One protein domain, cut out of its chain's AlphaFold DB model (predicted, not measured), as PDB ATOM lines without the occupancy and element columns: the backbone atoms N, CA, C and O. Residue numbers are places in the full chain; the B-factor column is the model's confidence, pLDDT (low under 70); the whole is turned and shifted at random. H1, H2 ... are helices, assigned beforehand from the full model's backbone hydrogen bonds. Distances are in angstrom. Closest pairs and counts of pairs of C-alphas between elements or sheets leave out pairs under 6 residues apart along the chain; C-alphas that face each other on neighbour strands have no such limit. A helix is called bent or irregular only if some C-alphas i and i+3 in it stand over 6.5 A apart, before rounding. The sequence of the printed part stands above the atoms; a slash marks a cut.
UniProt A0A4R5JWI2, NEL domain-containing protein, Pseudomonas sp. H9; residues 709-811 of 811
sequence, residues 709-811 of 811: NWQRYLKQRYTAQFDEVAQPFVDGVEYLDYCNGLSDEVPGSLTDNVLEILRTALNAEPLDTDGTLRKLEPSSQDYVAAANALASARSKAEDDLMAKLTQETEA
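Overview. This is residues 709 to 811 of the 811 residues of the protein "NEL domain-containing protein" of Pseudomonas sp. H9 (UniProt A0A4R5JWI2). One long helix, H4, makes the longest axis of an elongated three-helix bundle: H2 runs back alongside it, the shorter H3 packs on both near the beginning of H4, and H1 lies crosswise beside the later part of H4. Two long stretches without named elements join H2 to H3 and H3 to H4. The printed part has 103 residues with four named helices, H1, H2, H3 and H4 in chain order, and no named strand; its class is all helix. It is only just loose, close to compact, with a radius of gyration of the C-alphas of 15.5 A and spans of 47 by 28 by 22 A.

Along the chain. H1, residues 709 to 717, begins at C-alpha 709 (157.600, 153.413, 141.564). H2, residues 719 to 739, is 29.2 A long, with a kink of 43 degrees near residue 726; it is irregular, but only just, with C-alphas 725 and 728 6.9 A apart. H3, residues 752 to 762, is 15.1 A long. H4, residues 780 to 810, is 44.9 A long and ends at C-alpha 810 (149.044, 140.472, 146.406).

Arrangement. H4 is the hub, touching the three other helices. H2 and H4 touch at a shallow tilt of 8 degrees, opposite ways; their closest C-alphas, of Phe 729 and Leu 790, are 6.0 A apart. H3 and H4 form a helical hairpin at a shallow tilt of 31 degrees; H4 touches H3 with residues 782 to 790 alone, closest at the C-alphas of Ala 761 and Ala 786, 5.0 A. H2 touches H3 with residues 728 to 732 alone, at 37 degrees, only just steep, the same way; the closest C-alphas are those of Gly 732 and Val 754, 6.2 A. H1 and H4 only just touch, with 3 pairs of C-alphas within 8 A, the closest those of Leu 714 and Met 802, 6.9 A; they are about perpendicular at 89 degrees. H1 and H3 are apart. Every O i to N i+4 pair is within hydrogen-bond range in H1, H3 and H4; in H2, 15 of 17 are.

Size, cuts and confidence. The C-alphas farthest apart, of Glu 777 and Ala 811, are 48.2 A apart. The printed part has no cut and ends at the chain's last residue. The link from H1 to H2 is tight; residues 740 to 751 and 763 to 779 are long links. Mean pLDDT of the printed part is 86.9, and residue 811 is under 70.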
ATOM      1  N   ASN A 709     158.415 153.699 142.744       79.75
ATOM      2  CA  ASN A 709     157.600 153.413 141.564       79.75
ATOM      3  C   ASN A 709     156.302 152.664 141.907       79.75
ATOM      4  O   ASN A 709     155.274 152.898 141.268       79.75
ATOM      5  N   TRP A 710     156.325 151.803 142.926       85.12
ATOM      6  CA  TRP A 710     155.141 151.100 143.414       85.12
ATOM      7  C   TRP A 710     154.214 152.055 144.163       85.12
ATOM      8  O   TRP A 710     153.018 152.103 143.879       85.12
ATOM      9  N   GLN A 711     154.776 152.901 145.033       85.00
ATOM     10  CA  GLN A 711     154.032 153.967 145.709       85.00
ATOM     11  C   GLN A 711     153.324 154.880 144.702       85.00
ATOM     12  O   GLN A 711     152.135 155.171 144.839       85.00
ATOM     13  N   ARG A 712     154.033 155.300 143.644       81.00
ATOM     14  CA  ARG A 712     153.464 156.139 142.581       81.00
ATOM     15  C   ARG A 712     152.329 155.431 141.844       81.00
ATOM     16  O   ARG A 712     151.290 156.049 141.620       81.00
ATOM     17  N   TYR A 713     152.502 154.152 141.506       85.00
ATOM     18  CA  TYR A 713     151.444 153.340 140.902       85.00
ATOM     19  C   TYR A 713     150.192 153.296 141.787       85.00
ATOM     20  O   TYR A 713     149.099 153.589 141.305       85.00
ATOM     21  N   LEU A 714     150.345 153.004 143.085       87.25
ATOM     22  CA  LEU A 714     149.218 152.965 144.017       87.25
ATOM     23  C   LEU A 714     148.512 154.323 144.105       87.25
ATOM     24  O   LEU A 714     147.289 154.377 143.989       87.25
ATOM     25  N   LYS A 715     149.267 155.421 144.228       84.50
ATOM     26  CA  LYS A 715     148.714 156.784 144.284       84.50
ATOM     27  C   LYS A 715     147.962 157.170 143.006       84.50
ATOM     28  O   LYS A 715     146.928 157.830 143.081       84.50
ATOM     29  N   GLN A 716     148.432 156.731 141.837       82.62
ATOM     30  CA  GLN A 716     147.750 156.956 140.556       82.62
ATOM     31  C   GLN A 716     146.521 156.057 140.364       82.62
ATOM     32  O   GLN A 716     145.515 156.486 139.806       82.62
ATOM     33  N   ARG A 717     146.584 154.797 140.803       82.56
ATOM     34  CA  ARG A 717     145.508 153.814 140.606       82.56
ATOM     35  C   ARG A 717     144.363 153.977 141.602       82.56
ATOM     36  O   ARG A 717     143.211 153.700 141.256       82.56
ATOM     37  N   TYR A 718     144.685 154.384 142.825       87.69
ATOM     38  CA  TYR A 718     143.761 154.504 143.949       87.69
ATOM     39  C   TYR A 718     143.619 155.955 144.416       87.69
ATOM     40  O   TYR A 718     143.345 156.189 145.588       87.69
ATOM     41  N   THR A 719     143.772 156.927 143.507       86.44
ATOM     42  CA  THR A 719     143.723 158.369 143.812       86.44
ATOM     43  C   THR A 719     142.532 158.741 144.689       86.44
ATOM     44  O   THR A 719     142.730 159.352 145.725       86.44
ATOM     45  N   ALA A 720     141.326 158.251 144.378       88.50
ATOM     46  CA  ALA A 720     140.136 158.517 145.188       88.50
ATOM     47  C   ALA A 720     140.255 158.050 146.655       88.50
ATOM     48  O   ALA A 720     139.758 158.730 147.542       88.50
ATOM     49  N   GLN A 721     140.920 156.920 146.923       92.19
ATOM     50  CA  GLN A 721     141.130 156.437 148.296       92.19
ATOM     51  C   GLN A 721     142.226 157.232 149.015       92.19
ATOM     52  O   GLN A 721     142.115 157.478 150.213       92.19
ATOM     53  N   PHE A 722     143.276 157.646 148.296       89.44
ATOM     54  CA  PHE A 722     144.304 158.533 148.849       89.44
ATOM     55  C   PHE A 722     143.739 159.915 149.171       89.44
ATOM     56  O   PHE A 722     144.027 160.441 150.241       89.44
ATOM     57  N   ASP A 723     142.895 160.464 148.296       87.81
ATOM     58  CA  ASP A 723     142.189 161.721 148.527       87.81
ATOM     59  C   ASP A 723     141.254 161.592 149.738       87.81
ATOM     60  O   ASP A 723     141.284 162.442 150.620       87.81
ATOM     61  N   GLU A 724     140.496 160.494 149.852       92.00
ATOM     62  CA  GLU A 724     139.608 160.237 150.996       92.00
ATOM     63  C   GLU A 724     140.371 160.129 152.328       92.00
ATOM     64  O   GLU A 724     139.939 160.690 153.334       92.00
ATOM     65  N   VAL A 725     141.527 159.455 152.348       91.94
ATOM     66  CA  VAL A 725     142.378 159.353 153.549       91.94
ATOM     67  C   VAL A 725     143.073 160.679 153.872       91.94
ATOM     68  O   VAL A 725     143.276 160.992 155.047       91.94
ATOM     69  N   ALA A 726     143.425 161.476 152.861       88.94
ATOM     70  CA  ALA A 726     144.072 162.771 153.042       88.94
ATOM     71  C   ALA A 726     143.090 163.879 153.460       88.94
ATOM     72  O   ALA A 726     143.487 164.772 154.214       88.94
ATOM     73  N   GLN A 727     141.829 163.815 153.013       89.88
ATOM     74  CA  GLN A 727     140.829 164.875 153.175       89.88
ATOM     75  C   GLN A 727     140.650 165.341 154.630       89.88
ATOM     76  O   GLN A 727     140.738 166.544 154.856       89.88
ATOM     77  N   PRO A 728     140.531 164.462 155.649       92.19
ATOM     78  CA  PRO A 728     140.402 164.915 157.035       92.19
ATOM     79  C   PRO A 728     141.571 165.788 157.508       92.19
ATOM     80  O   PRO A 728     141.392 166.694 158.322       92.19
ATOM     81  N   PHE A 729     142.784 165.519 157.018       91.56
ATOM     82  CA  PHE A 729     143.971 166.299 157.366       91.56
ATOM     83  C   PHE A 729     144.030 167.618 156.595       91.56
ATOM     84  O   PHE A 729     144.532 168.596 157.144       91.56
ATOM     85  N   VAL A 730     143.505 167.659 155.365       87.38
ATOM     86  CA  VAL A 730     143.301 168.906 154.609       87.38
ATOM     87  C   VAL A 730     142.319 169.804 155.355       87.38
ATOM     88  O   VAL A 730     142.677 170.937 155.661       87.38
ATOM     89  N   ASP A 731     141.173 169.267 155.782       89.62
ATOM     90  CA  ASP A 731     140.193 169.994 156.600       89.62
ATOM     91  C   ASP A 731     140.836 170.506 157.908       89.62
ATOM     92  O   ASP A 731     140.584 171.621 158.362       89.62
ATOM     93  N   GLY A 732     141.727 169.715 158.519       90.44
ATOM     94  CA  GLY A 732     142.497 170.124 159.697       90.44
ATOM     95  C   GLY A 732     143.450 171.300 159.441       90.44
ATOM     96  O   GLY A 732     143.586 172.172 160.301       90.44
ATOM     97  N   VAL A 733     144.097 171.345 158.271       88.19
ATOM     98  CA  VAL A 733     144.954 172.469 157.853       88.19
ATOM     99  C   VAL A 733     144.109 173.700 157.527       88.19
ATOM    100  O   VAL A 733     144.446 174.788 157.983       88.19
ATOM    101  N   GLU A 734     142.973 173.540 156.847       88.31
ATOM    102  CA  GLU A 734     142.027 174.635 156.588       88.31
ATOM    103  C   GLU A 734     141.505 175.255 157.892       88.31
ATOM    104  O   GLU A 734     141.450 176.479 158.026       88.31
ATOM    105  N   TYR A 735     141.209 174.436 158.909       91.31
ATOM    106  CA  TYR A 735     140.863 174.932 160.245       91.31
ATOM    107  C   TYR A 735     142.010 175.717 160.908       91.31
ATOM    108  O   TYR A 735     141.764 176.742 161.551       91.31
ATOM    109  N   LEU A 736     143.265 175.271 160.762       89.75
ATOM    110  CA  LEU A 736     144.432 176.012 161.261       89.75
ATOM    111  C   LEU A 736     144.606 177.351 160.539       89.75
ATOM    112  O   LEU A 736     144.886 178.360 161.191       89.75
ATOM    113  N   ASP A 737     144.412 177.375 159.222       85.56
ATOM    114  CA  ASP A 737     144.472 178.589 158.411       85.56
ATOM    115  C   ASP A 737     143.354 179.565 158.787       85.56
ATOM    116  O   ASP A 737     143.608 180.765 158.917       85.56
ATOM    117  N   TYR A 738     142.151 179.065 159.078       87.56
ATOM    118  CA  TYR A 738     141.054 179.857 159.638       87.56
ATOM    119  C   TYR A 738     141.401 180.477 161.000       87.56
ATOM    120  O   TYR A 738     141.175 181.671 161.237       87.56
ATOM    121  N   CYS A 739     141.996 179.686 161.897       86.62
ATOM    122  CA  CYS A 739     142.441 180.154 163.210       86.62
ATOM    123  C   CYS A 739     143.525 181.237 163.097       86.62
ATOM    124  O   CYS A 739     143.478 182.230 163.815       86.62
ATOM    125  N   ASN A 740     144.449 181.100 162.144       83.31
ATOM    126  CA  ASN A 740     145.543 182.049 161.919       83.31
ATOM    127  C   ASN A 740     145.170 183.224 160.984       83.31
ATOM    128  O   ASN A 740     146.018 184.051 160.650       83.31
ATOM    129  N   GLY A 741     143.910 183.306 160.535       81.75
ATOM    130  CA  GLY A 741     143.412 184.382 159.667       81.75
ATOM    131  C   GLY A 741     143.929 184.344 158.224       81.75
ATOM    132  O   GLY A 741     143.874 185.363 157.537       81.75
ATOM    133  N   LEU A 742     144.441 183.197 157.773       74.62
ATOM    134  CA  LEU A 742     144.866 182.945 156.392       74.62
ATOM    135  C   LEU A 742     143.700 182.510 155.488       74.62
ATOM    136  O   LEU A 742     143.798 182.652 154.271       74.62
ATOM    137  N   SER A 743     142.605 182.023 156.079       80.75
ATOM    138  CA  SER A 743     141.358 181.665 155.394       80.75
ATOM    139  C   SER A 743     140.138 182.197 156.156       80.75
ATOM    140  O   SER A 743     140.145 182.262 157.386       80.75
ATOM    141  N   ASP A 744     139.084 182.563 155.426       81.19
ATOM    142  CA  ASP A 744     137.759 182.880 155.987       81.19
ATOM    143  C   ASP A 744     136.816 181.661 155.967       81.19
ATOM    144  O   ASP A 744     135.699 181.721 156.489       81.19
ATOM    145  N   GLU A 745     137.252 180.551 155.365       80.56
ATOM    146  CA  GLU A 745     136.480 179.315 155.250       80.56
ATOM    147  C   GLU A 745     136.670 178.445 156.497       80.56
ATOM    148  O   GLU A 745     137.792 178.188 156.930       80.56
ATOM    149  N   VAL A 746     135.557 177.994 157.082       83.44
ATOM    150  CA  VAL A 746     135.554 177.067 158.219       83.44
ATOM    151  C   VAL A 746     135.133 175.694 157.705       83.44
ATOM    152  O   VAL A 746     134.039 175.590 157.140       83.44
ATOM    153  N   PRO A 747     135.939 174.639 157.911       84.50
ATOM    154  CA  PRO A 747     135.531 173.292 157.539       84.50
ATOM    155  C   PRO A 747     134.281 172.886 158.328       84.50
ATOM    156  O   PRO A 747     134.099 173.275 159.481       84.50
ATOM    157  N   GLY A 748     133.383 172.112 157.716       79.25
ATOM    158  CA  GLY A 748     132.085 171.794 158.329       79.25
ATOM    159  C   GLY A 748     132.192 170.960 159.614       79.25
ATOM    160  O   GLY A 748     131.441 171.178 160.562       79.25
ATOM    161  N   SER A 749     133.130 170.014 159.654       86.44
ATOM    162  CA  SER A 749     133.424 169.174 160.818       86.44
ATOM    163  C   SER A 749     134.815 168.567 160.683       86.44
ATOM    164  O   SER A 749     135.233 168.270 159.569       86.44
ATOM    165  N   LEU A 750     135.493 168.312 161.800       90.81
ATOM    166  CA  LEU A 750     136.757 167.571 161.823       90.81
ATOM    167  C   LEU A 750     136.531 166.162 162.373       90.81
ATOM    168  O   LEU A 750     135.682 165.954 163.238       90.81
ATOM    169  N   THR A 751     137.306 165.196 161.886       92.31
ATOM    170  CA  THR A 751     137.283 163.830 162.427       92.31
ATOM    171  C   THR A 751     137.919 163.775 163.819       92.31
ATOM    172  O   THR A 751     138.797 164.578 164.140       92.31
ATOM    173  N   ASP A 752     137.531 162.791 164.636       91.44
ATOM    174  CA  ASP A 752     138.032 162.636 166.014       91.44
ATOM    175  C   ASP A 752     139.567 162.559 166.095       91.44
ATOM    176  O   ASP A 752     140.175 163.154 166.983       91.44
ATOM    177  N   ASN A 753     140.202 161.886 165.130       91.50
ATOM    178  CA  ASN A 753     141.660 161.776 165.036       91.50
ATOM    179  C   ASN A 753     142.327 163.150 164.833       91.50
ATOM    180  O   ASN A 753     143.288 163.506 165.515       91.50
ATOM    181  N   VAL A 754     141.787 163.961 163.921       93.31
ATOM    182  CA  VAL A 754     142.296 165.311 163.635       93.31
ATOM    183  C   VAL A 754     142.070 166.233 164.835       93.31
ATOM    184  O   VAL A 754     142.967 166.993 165.203       93.31
ATOM    185  N   LEU A 755     140.919 166.119 165.503       93.88
ATOM    186  CA  LEU A 755     140.624 166.852 166.736       93.88
ATOM    187  C   LEU A 755     141.602 166.514 167.865       93.88
ATOM    188  O   LEU A 755     142.027 167.414 168.585       93.88
ATOM    189  N   GLU A 756     141.989 165.248 168.028       93.69
ATOM    190  CA  GLU A 756     142.971 164.832 169.037       93.69
ATOM    191  C   GLU A 756     144.373 165.393 168.753       93.69
ATOM    192  O   GLU A 756     145.026 165.918 169.665       93.69
ATOM    193  N   ILE A 757     144.809 165.349 167.489       92.31
ATOM    194  CA  ILE A 757     146.086 165.930 167.047       92.31
ATOM    195  C   ILE A 757     146.109 167.433 167.335       92.31
ATOM    196  O   ILE A 757     147.043 167.926 167.968       92.31
ATOM    197  N   LEU A 758     145.063 168.153 166.924       92.19
ATOM    198  CA  LEU A 758     144.950 169.595 167.130       92.19
ATOM    199  C   LEU A 758     144.857 169.956 168.613       92.19
ATOM    200  O   LEU A 758     145.552 170.867 169.055       92.19
ATOM    201  N   ARG A 759     144.076 169.216 169.410       94.31
ATOM    202  CA  ARG A 759     143.968 169.438 170.860       94.31
ATOM    203  C   ARG A 759     145.324 169.320 171.548       94.31
ATOM    204  O   ARG A 759     145.652 170.124 172.418       94.31
ATOM    205  N   THR A 760     146.112 168.331 171.137       91.88
ATOM    206  CA  THR A 760     147.445 168.078 171.688       91.88
ATOM    207  C   THR A 760     148.449 169.135 171.236       91.88
ATOM    208  O   THR A 760     149.181 169.674 172.062       91.88
ATOM    209  N   ALA A 761     148.477 169.455 169.940       89.19
ATOM    210  CA  ALA A 761     149.451 170.379 169.364       89.19
ATOM    211  C   ALA A 761     149.186 171.847 169.730       89.19
ATOM    212  O   ALA A 761     150.130 172.603 169.933       89.19
ATOM    213  N   LEU A 762     147.914 172.241 169.846       88.69
ATOM    214  CA  LEU A 762     147.500 173.602 170.203       88.69
ATOM    215  C   LEU A 762     147.303 173.797 171.712       88.69
ATOM    216  O   LEU A 762     147.083 174.921 172.158       88.69
ATOM    217  N   ASN A 763     147.337 172.713 172.496       89.81
ATOM    218  CA  ASN A 763     147.048 172.714 173.934       89.81
ATOM    219  C   ASN A 763     145.718 173.428 174.282       89.81
ATOM    220  O   ASN A 763     145.603 174.134 175.288       89.81
ATOM    221  N   ALA A 764     144.711 173.276 173.421       89.31
ATOM    222  CA  ALA A 764     143.416 173.940 173.520       89.31
ATOM    223  C   ALA A 764     142.319 173.080 172.882       89.31
ATOM    224  O   ALA A 764     142.579 172.338 171.944       89.31
ATOM    225  N   GLU A 765     141.082 173.189 173.373       92.75
ATOM    226  CA  GLU A 765     139.939 172.472 172.788       92.75
ATOM    227  C   GLU A 765     139.478 173.155 171.481       92.75
ATOM    228  O   GLU A 765     139.138 174.341 171.545       92.75
ATOM    229  N   PRO A 766     139.451 172.472 170.320       90.50
ATOM    230  CA  PRO A 766     138.972 173.058 169.059       90.50
ATOM    231  C   PRO A 766     137.444 173.211 168.965       90.50
ATOM    232  O   PRO A 766     136.954 173.988 168.145       90.50
ATOM    233  N   LEU A 767     136.687 172.495 169.804       91.62
ATOM    234  CA  LEU A 767     135.222 172.528 169.842       91.62
ATOM    235  C   LEU A 767     134.687 173.385 171.002       91.62
ATOM    236  O   LEU A 767     135.314 173.508 172.057       91.62
ATOM    237  N   ASP A 768     133.517 173.986 170.816       88.12
ATOM    238  CA  ASP A 768     132.749 174.624 171.889       88.12
ATOM    239  C   ASP A 768     131.759 173.655 172.573       88.12
ATOM    240  O   ASP A 768     131.762 172.447 172.335       88.12
ATOM    241  N   THR A 769     130.918 174.178 173.473       83.31
ATOM    242  CA  THR A 769     129.942 173.385 174.240       83.31
ATOM    243  C   THR A 769     128.816 172.788 173.398       83.31
ATOM    244  O   THR A 769     128.181 171.841 173.859       83.31
ATOM    245  N   ASP A 770     128.579 173.322 172.198       84.25
ATOM    246  CA  ASP A 770     127.545 172.862 171.269       84.25
ATOM    247  C   ASP A 770     128.124 171.911 170.200       84.25
ATOM    248  O   ASP A 770     127.385 171.375 169.372       84.25
ATOM    249  N   GLY A 771     129.437 171.650 170.251       82.00
ATOM    250  CA  GLY A 771     130.147 170.770 169.326       82.00
ATOM    251  C   GLY A 771     130.526 171.443 168.008       82.00
ATOM    252  O   GLY A 771     130.862 170.742 167.054       82.00
ATOM    253  N   THR A 772     130.484 172.777 167.932       87.44
ATOM    254  CA  THR A 772     130.919 173.540 166.757       87.44
ATOM    255  C   THR A 772     132.388 173.950 166.855       87.44
ATOM    256  O   THR A 772     132.925 174.160 167.944       87.44
ATOM    257  N   LEU A 773     133.068 174.040 165.704       90.56
ATOM    258  CA  LEU A 773     134.462 174.486 165.634       90.56
ATOM    259  C   LEU A 773     134.553 175.959 166.030       90.56
ATOM    260  O   LEU A 773     133.968 176.825 165.379       90.56
ATOM    261  N   ARG A 774     135.319 176.251 167.082       89.81
ATOM    262  CA  ARG A 774     135.570 177.629 167.519       89.81
ATOM    263  C   ARG A 774     136.881 178.143 166.947       89.81
ATOM    264  O   ARG A 774     137.837 177.383 166.797       89.81
ATOM    265  N   LYS A 775     136.960 179.448 166.692       89.62
ATOM    266  CA  LYS A 775     138.213 180.091 166.294       89.62
ATOM    267  C   LYS A 775     139.181 180.139 167.476       89.62
ATOM    268  O   LYS A 775     138.849 180.690 168.528       89.62
ATOM    269  N   LEU A 776     140.357 179.548 167.303       88.50
ATOM    270  CA  LEU A 776     141.471 179.646 168.244       88.50
ATOM    271  C   LEU A 776     142.471 180.694 167.746       88.50
ATOM    272  O   LEU A 776     142.539 180.965 166.555       88.50
ATOM    273  N   GLU A 777     143.270 181.242 168.659       87.69
ATOM    274  CA  GLU A 777     144.351 182.191 168.353       87.69
ATOM    275  C   GLU A 777     145.698 181.531 168.709       87.69
ATOM    276  O   GLU A 777     146.278 181.832 169.761       87.69
ATOM    277  N   PRO A 778     146.156 180.537 167.922       84.50
ATOM    278  CA  PRO A 778     147.386 179.813 168.218       84.50
ATOM    279  C   PRO A 778     148.612 180.715 168.037       84.50
ATOM    280  O   PRO A 778     148.645 181.580 167.162       84.50
ATOM    281  N   SER A 779     149.661 180.499 168.836       86.94
ATOM    282  CA  SER A 779     150.939 181.164 168.570       86.94
ATOM    283  C   SER A 779     151.534 180.660 167.249       86.94
ATOM    284  O   SER A 779     151.242 179.549 166.807       86.94
ATOM    285  N   SER A 780     152.439 181.426 166.629       78.94
ATOM    286  CA  SER A 780     153.125 180.967 165.409       78.94
ATOM    287  C   SER A 780     153.887 179.649 165.616       78.94
ATOM    288  O   SER A 780     154.032 178.872 164.676       78.94
ATOM    289  N   GLN A 781     154.354 179.373 166.841       82.44
ATOM    290  CA  GLN A 781     155.009 178.111 167.186       82.44
ATOM    291  C   GLN A 781     154.006 176.950 167.242       82.44
ATOM    292  O   GLN A 781     154.296 175.881 166.705       82.44
ATOM    293  N   ASP A 782     152.831 177.167 167.836       85.94
ATOM    294  CA  ASP A 782     151.786 176.143 167.959       85.94
ATOM    295  C   ASP A 782     151.138 175.838 166.601       85.94
ATOM    296  O   ASP A 782     150.876 174.677 166.298       85.94
ATOM    297  N   TYR A 783     150.970 176.847 165.734       86.12
ATOM    298  CA  TYR A 783     150.515 176.662 164.350       86.12
ATOM    299  C   TYR A 783     151.467 175.751 163.561       86.12
ATOM    300  O   TYR A 783     151.032 174.769 162.964       86.12
ATOM    301  N   VAL A 784     152.780 176.024 163.597       78.38
ATOM    302  CA  VAL A 784     153.777 175.193 162.897       78.38
ATOM    303  C   VAL A 784     153.842 173.787 163.495       78.38
ATOM    304  O   VAL A 784     153.951 172.809 162.755       78.38
ATOM    305  N   ALA A 785     153.755 173.658 164.823       81.88
ATOM    306  CA  ALA A 785     153.721 172.358 165.487       81.88
ATOM    307  C   ALA A 785     152.489 171.539 165.067       81.88
ATOM    308  O   ALA A 785     152.629 170.362 164.734       81.88
ATOM    309  N   ALA A 786     151.311 172.164 165.018       86.75
ATOM    310  CA  ALA A 786     150.072 171.532 164.586       86.75
ATOM    311  C   ALA A 786     150.095 171.160 163.096       86.75
ATOM    312  O   ALA A 786     149.750 170.031 162.754       86.75
ATOM    313  N   ALA A 787     150.586 172.042 162.220       81.88
ATOM    314  CA  ALA A 787     150.727 171.762 160.792       81.88
ATOM    315  C   ALA A 787     151.685 170.586 160.526       81.88
ATOM    316  O   ALA A 787     151.365 169.682 159.755       81.88
ATOM    317  N   ASN A 788     152.829 170.536 161.218       81.62
ATOM    318  CA  ASN A 788     153.765 169.413 161.122       81.62
ATOM    319  C   ASN A 788     153.170 168.112 161.678       81.62
ATOM    320  O   ASN A 788     153.396 167.043 161.110       81.62
ATOM    321  N   ALA A 789     152.409 168.184 162.776       87.12
ATOM    322  CA  ALA A 789     151.744 167.020 163.353       87.12
ATOM    323  C   ALA A 789     150.672 166.455 162.407       87.12
ATOM    324  O   ALA A 789     150.626 165.242 162.207       87.12
ATOM    325  N   LEU A 790     149.876 167.320 161.766       87.25
ATOM    326  CA  LEU A 790     148.911 166.927 160.736       87.25
ATOM    327  C   LEU A 790     149.599 166.338 159.503       87.25
ATOM    328  O   LEU A 790     149.170 165.295 159.021       87.25
ATOM    329  N   ALA A 791     150.685 166.946 159.018       78.25
ATOM    330  CA  ALA A 791     151.439 166.430 157.874       78.25
ATOM    331  C   ALA A 791     152.061 165.052 158.161       78.25
ATOM    332  O   ALA A 791     151.984 164.150 157.329       78.25
ATOM    333  N   SER A 792     152.629 164.866 159.357       84.69
ATOM    334  CA  SER A 792     153.185 163.584 159.806       84.69
ATOM    335  C   SER A 792     152.100 162.512 159.944       84.69
ATOM    336  O   SER A 792     152.261 161.393 159.455       84.69
ATOM    337  N   ALA A 793     150.957 162.860 160.543       87.88
ATOM    338  CA  ALA A 793     149.823 161.952 160.672       87.88
ATOM    339  C   ALA A 793     149.207 161.589 159.310       87.88
ATOM    340  O   ALA A 793     148.870 160.425 159.099       87.88
ATOM    341  N   ARG A 794     149.130 162.546 158.375       89.94
ATOM    342  CA  ARG A 794     148.703 162.302 156.991       89.94
ATOM    343  C   ARG A 794     149.652 161.344 156.284       89.94
ATOM    344  O   ARG A 794     149.190 160.365 155.716       89.94
ATOM    345  N   SER A 795     150.963 161.587 156.368       83.69
ATOM    346  CA  SER A 795     151.974 160.694 155.784       83.69
ATOM    347  C   SER A 795     151.823 159.276 156.322       83.69
ATOM    348  O   SER A 795     151.760 158.336 155.543       83.69
ATOM    349  N   LYS A 796     151.668 159.123 157.643       88.00
ATOM    350  CA  LYS A 796     151.453 157.814 158.263       88.00
ATOM    351  C   LYS A 796     150.174 157.131 157.764       88.00
ATOM    352  O   LYS A 796     150.191 155.936 157.501       88.00
ATOM    353  N   ALA A 797     149.076 157.873 157.623       88.81
ATOM    354  CA  ALA A 797     147.821 157.330 157.109       88.81
ATOM    355  C   ALA A 797     147.927 156.918 155.626       88.81
ATOM    356  O   ALA A 797     147.391 155.882 155.236       88.81
ATOM    357  N   GLU A 798     148.648 157.695 154.808       87.81
ATOM    358  CA  GLU A 798     148.984 157.328 153.427       87.81
ATOM    359  C   GLU A 798     149.860 156.059 153.383       87.81
ATOM    360  O   GLU A 798     149.615 155.188 152.547       87.81
ATOM    361  N   ASP A 799     150.833 155.917 154.289       85.00
ATOM    362  CA  ASP A 799     151.702 154.735 154.399       85.00
ATOM    363  C   ASP A 799     150.917 153.477 154.806       85.00
ATOM    364  O   ASP A 799     151.064 152.419 154.185       85.00
ATOM    365  N   ASP A 800     150.024 153.597 155.791       90.50
ATOM    366  CA  ASP A 800     149.137 152.515 156.226       90.50
ATOM    367  C   ASP A 800     148.196 152.080 155.081       90.50
ATOM    368  O   ASP A 800     147.980 150.882 154.859       90.50
ATOM    369  N   LEU A 801     147.674 153.039 154.298       91.88
ATOM    370  CA  LEU A 801     146.879 152.755 153.102       91.88
ATOM    371  C   LEU A 801     147.716 152.054 152.021       91.88
ATOM    372  O   LEU A 801     147.249 151.078 151.435       91.88
ATOM    373  N   MET A 802     148.955 152.494 151.773       90.62
ATOM    374  CA  MET A 802     149.867 151.835 150.828       90.62
ATOM    375  C   MET A 802     150.143 150.384 151.228       90.62
ATOM    376  O   MET A 802     150.104 149.496 150.370       90.62
ATOM    377  N   ALA A 803     150.365 150.119 152.517       88.62
ATOM    378  CA  ALA A 803     150.570 148.767 153.026       88.62
ATOM    379  C   ALA A 803     149.330 147.889 152.810       88.62
ATOM    380  O   ALA A 803     149.441 146.781 152.281       88.62
ATOM    381  N   LYS A 804     148.142 148.409 153.136       91.50
ATOM    382  CA  LYS A 804     146.867 147.711 152.932       91.50
ATOM    383  C   LYS A 804     146.597 147.414 151.454       91.50
ATOM    384  O   LYS A 804     146.298 146.276 151.107       91.50
ATOM    385  N   LEU A 805     146.743 148.404 150.574       89.62
ATOM    386  CA  LEU A 805     146.521 148.233 149.134       89.62
ATOM    387  C   LEU A 805     147.517 147.247 148.515       89.62
ATOM    388  O   LEU A 805     147.153 146.471 147.634       89.62
ATOM    389  N   THR A 806     148.764 147.242 148.990       88.00
ATOM    390  CA  THR A 806     149.767 146.253 148.569       88.00
ATOM    391  C   THR A 806     149.367 144.845 149.010       88.00
ATOM    392  O   THR A 806     149.458 143.912 148.214       88.00
ATOM    393  N   GLN A 807     148.858 144.689 150.239       87.94
ATOM    394  CA  GLN A 807     148.328 143.415 150.730       87.94
ATOM    395  C   GLN A 807     147.145 142.920 149.900       87.94
ATOM    396  O   GLN A 807     147.150 141.770 149.479       87.94
ATOM    397  N   GLU A 808     146.168 143.786 149.628       85.56
ATOM    398  CA  GLU A 808     144.989 143.460 148.815       85.56
ATOM    399  C   GLU A 808     145.349 143.135 147.364       85.56
ATOM    400  O   GLU A 808     144.698 142.301 146.745       85.56
ATOM    401  N   THR A 809     146.387 143.773 146.822       82.12
ATOM    402  CA  THR A 809     146.846 143.508 145.454       82.12
ATOM    403  C   THR A 809     147.570 142.161 145.356       82.12
ATOM    404  O   THR A 809     147.497 141.512 144.317       82.12
ATOM    405  N   GLU A 810     148.283 141.729 146.407       79.62
ATOM    406  CA  GLU A 810     149.044 140.472 146.406       79.62
ATOM    407  C   GLU A 810     148.275 139.233 146.911       79.62
ATOM    408  O   GLU A 810     148.675 138.113 146.562       79.62
ATOM    409  N   ALA A 811     147.220 139.430 147.709       69.81
ATOM    410  CA  ALA A 811     146.325 138.388 148.227       69.81
ATOM    411  C   ALA A 811     145.471 137.742 147.126       69.81
ATOM    412  O   ALA A 811     145.292 136.501 147.202       69.81
TER     413      ALA A 811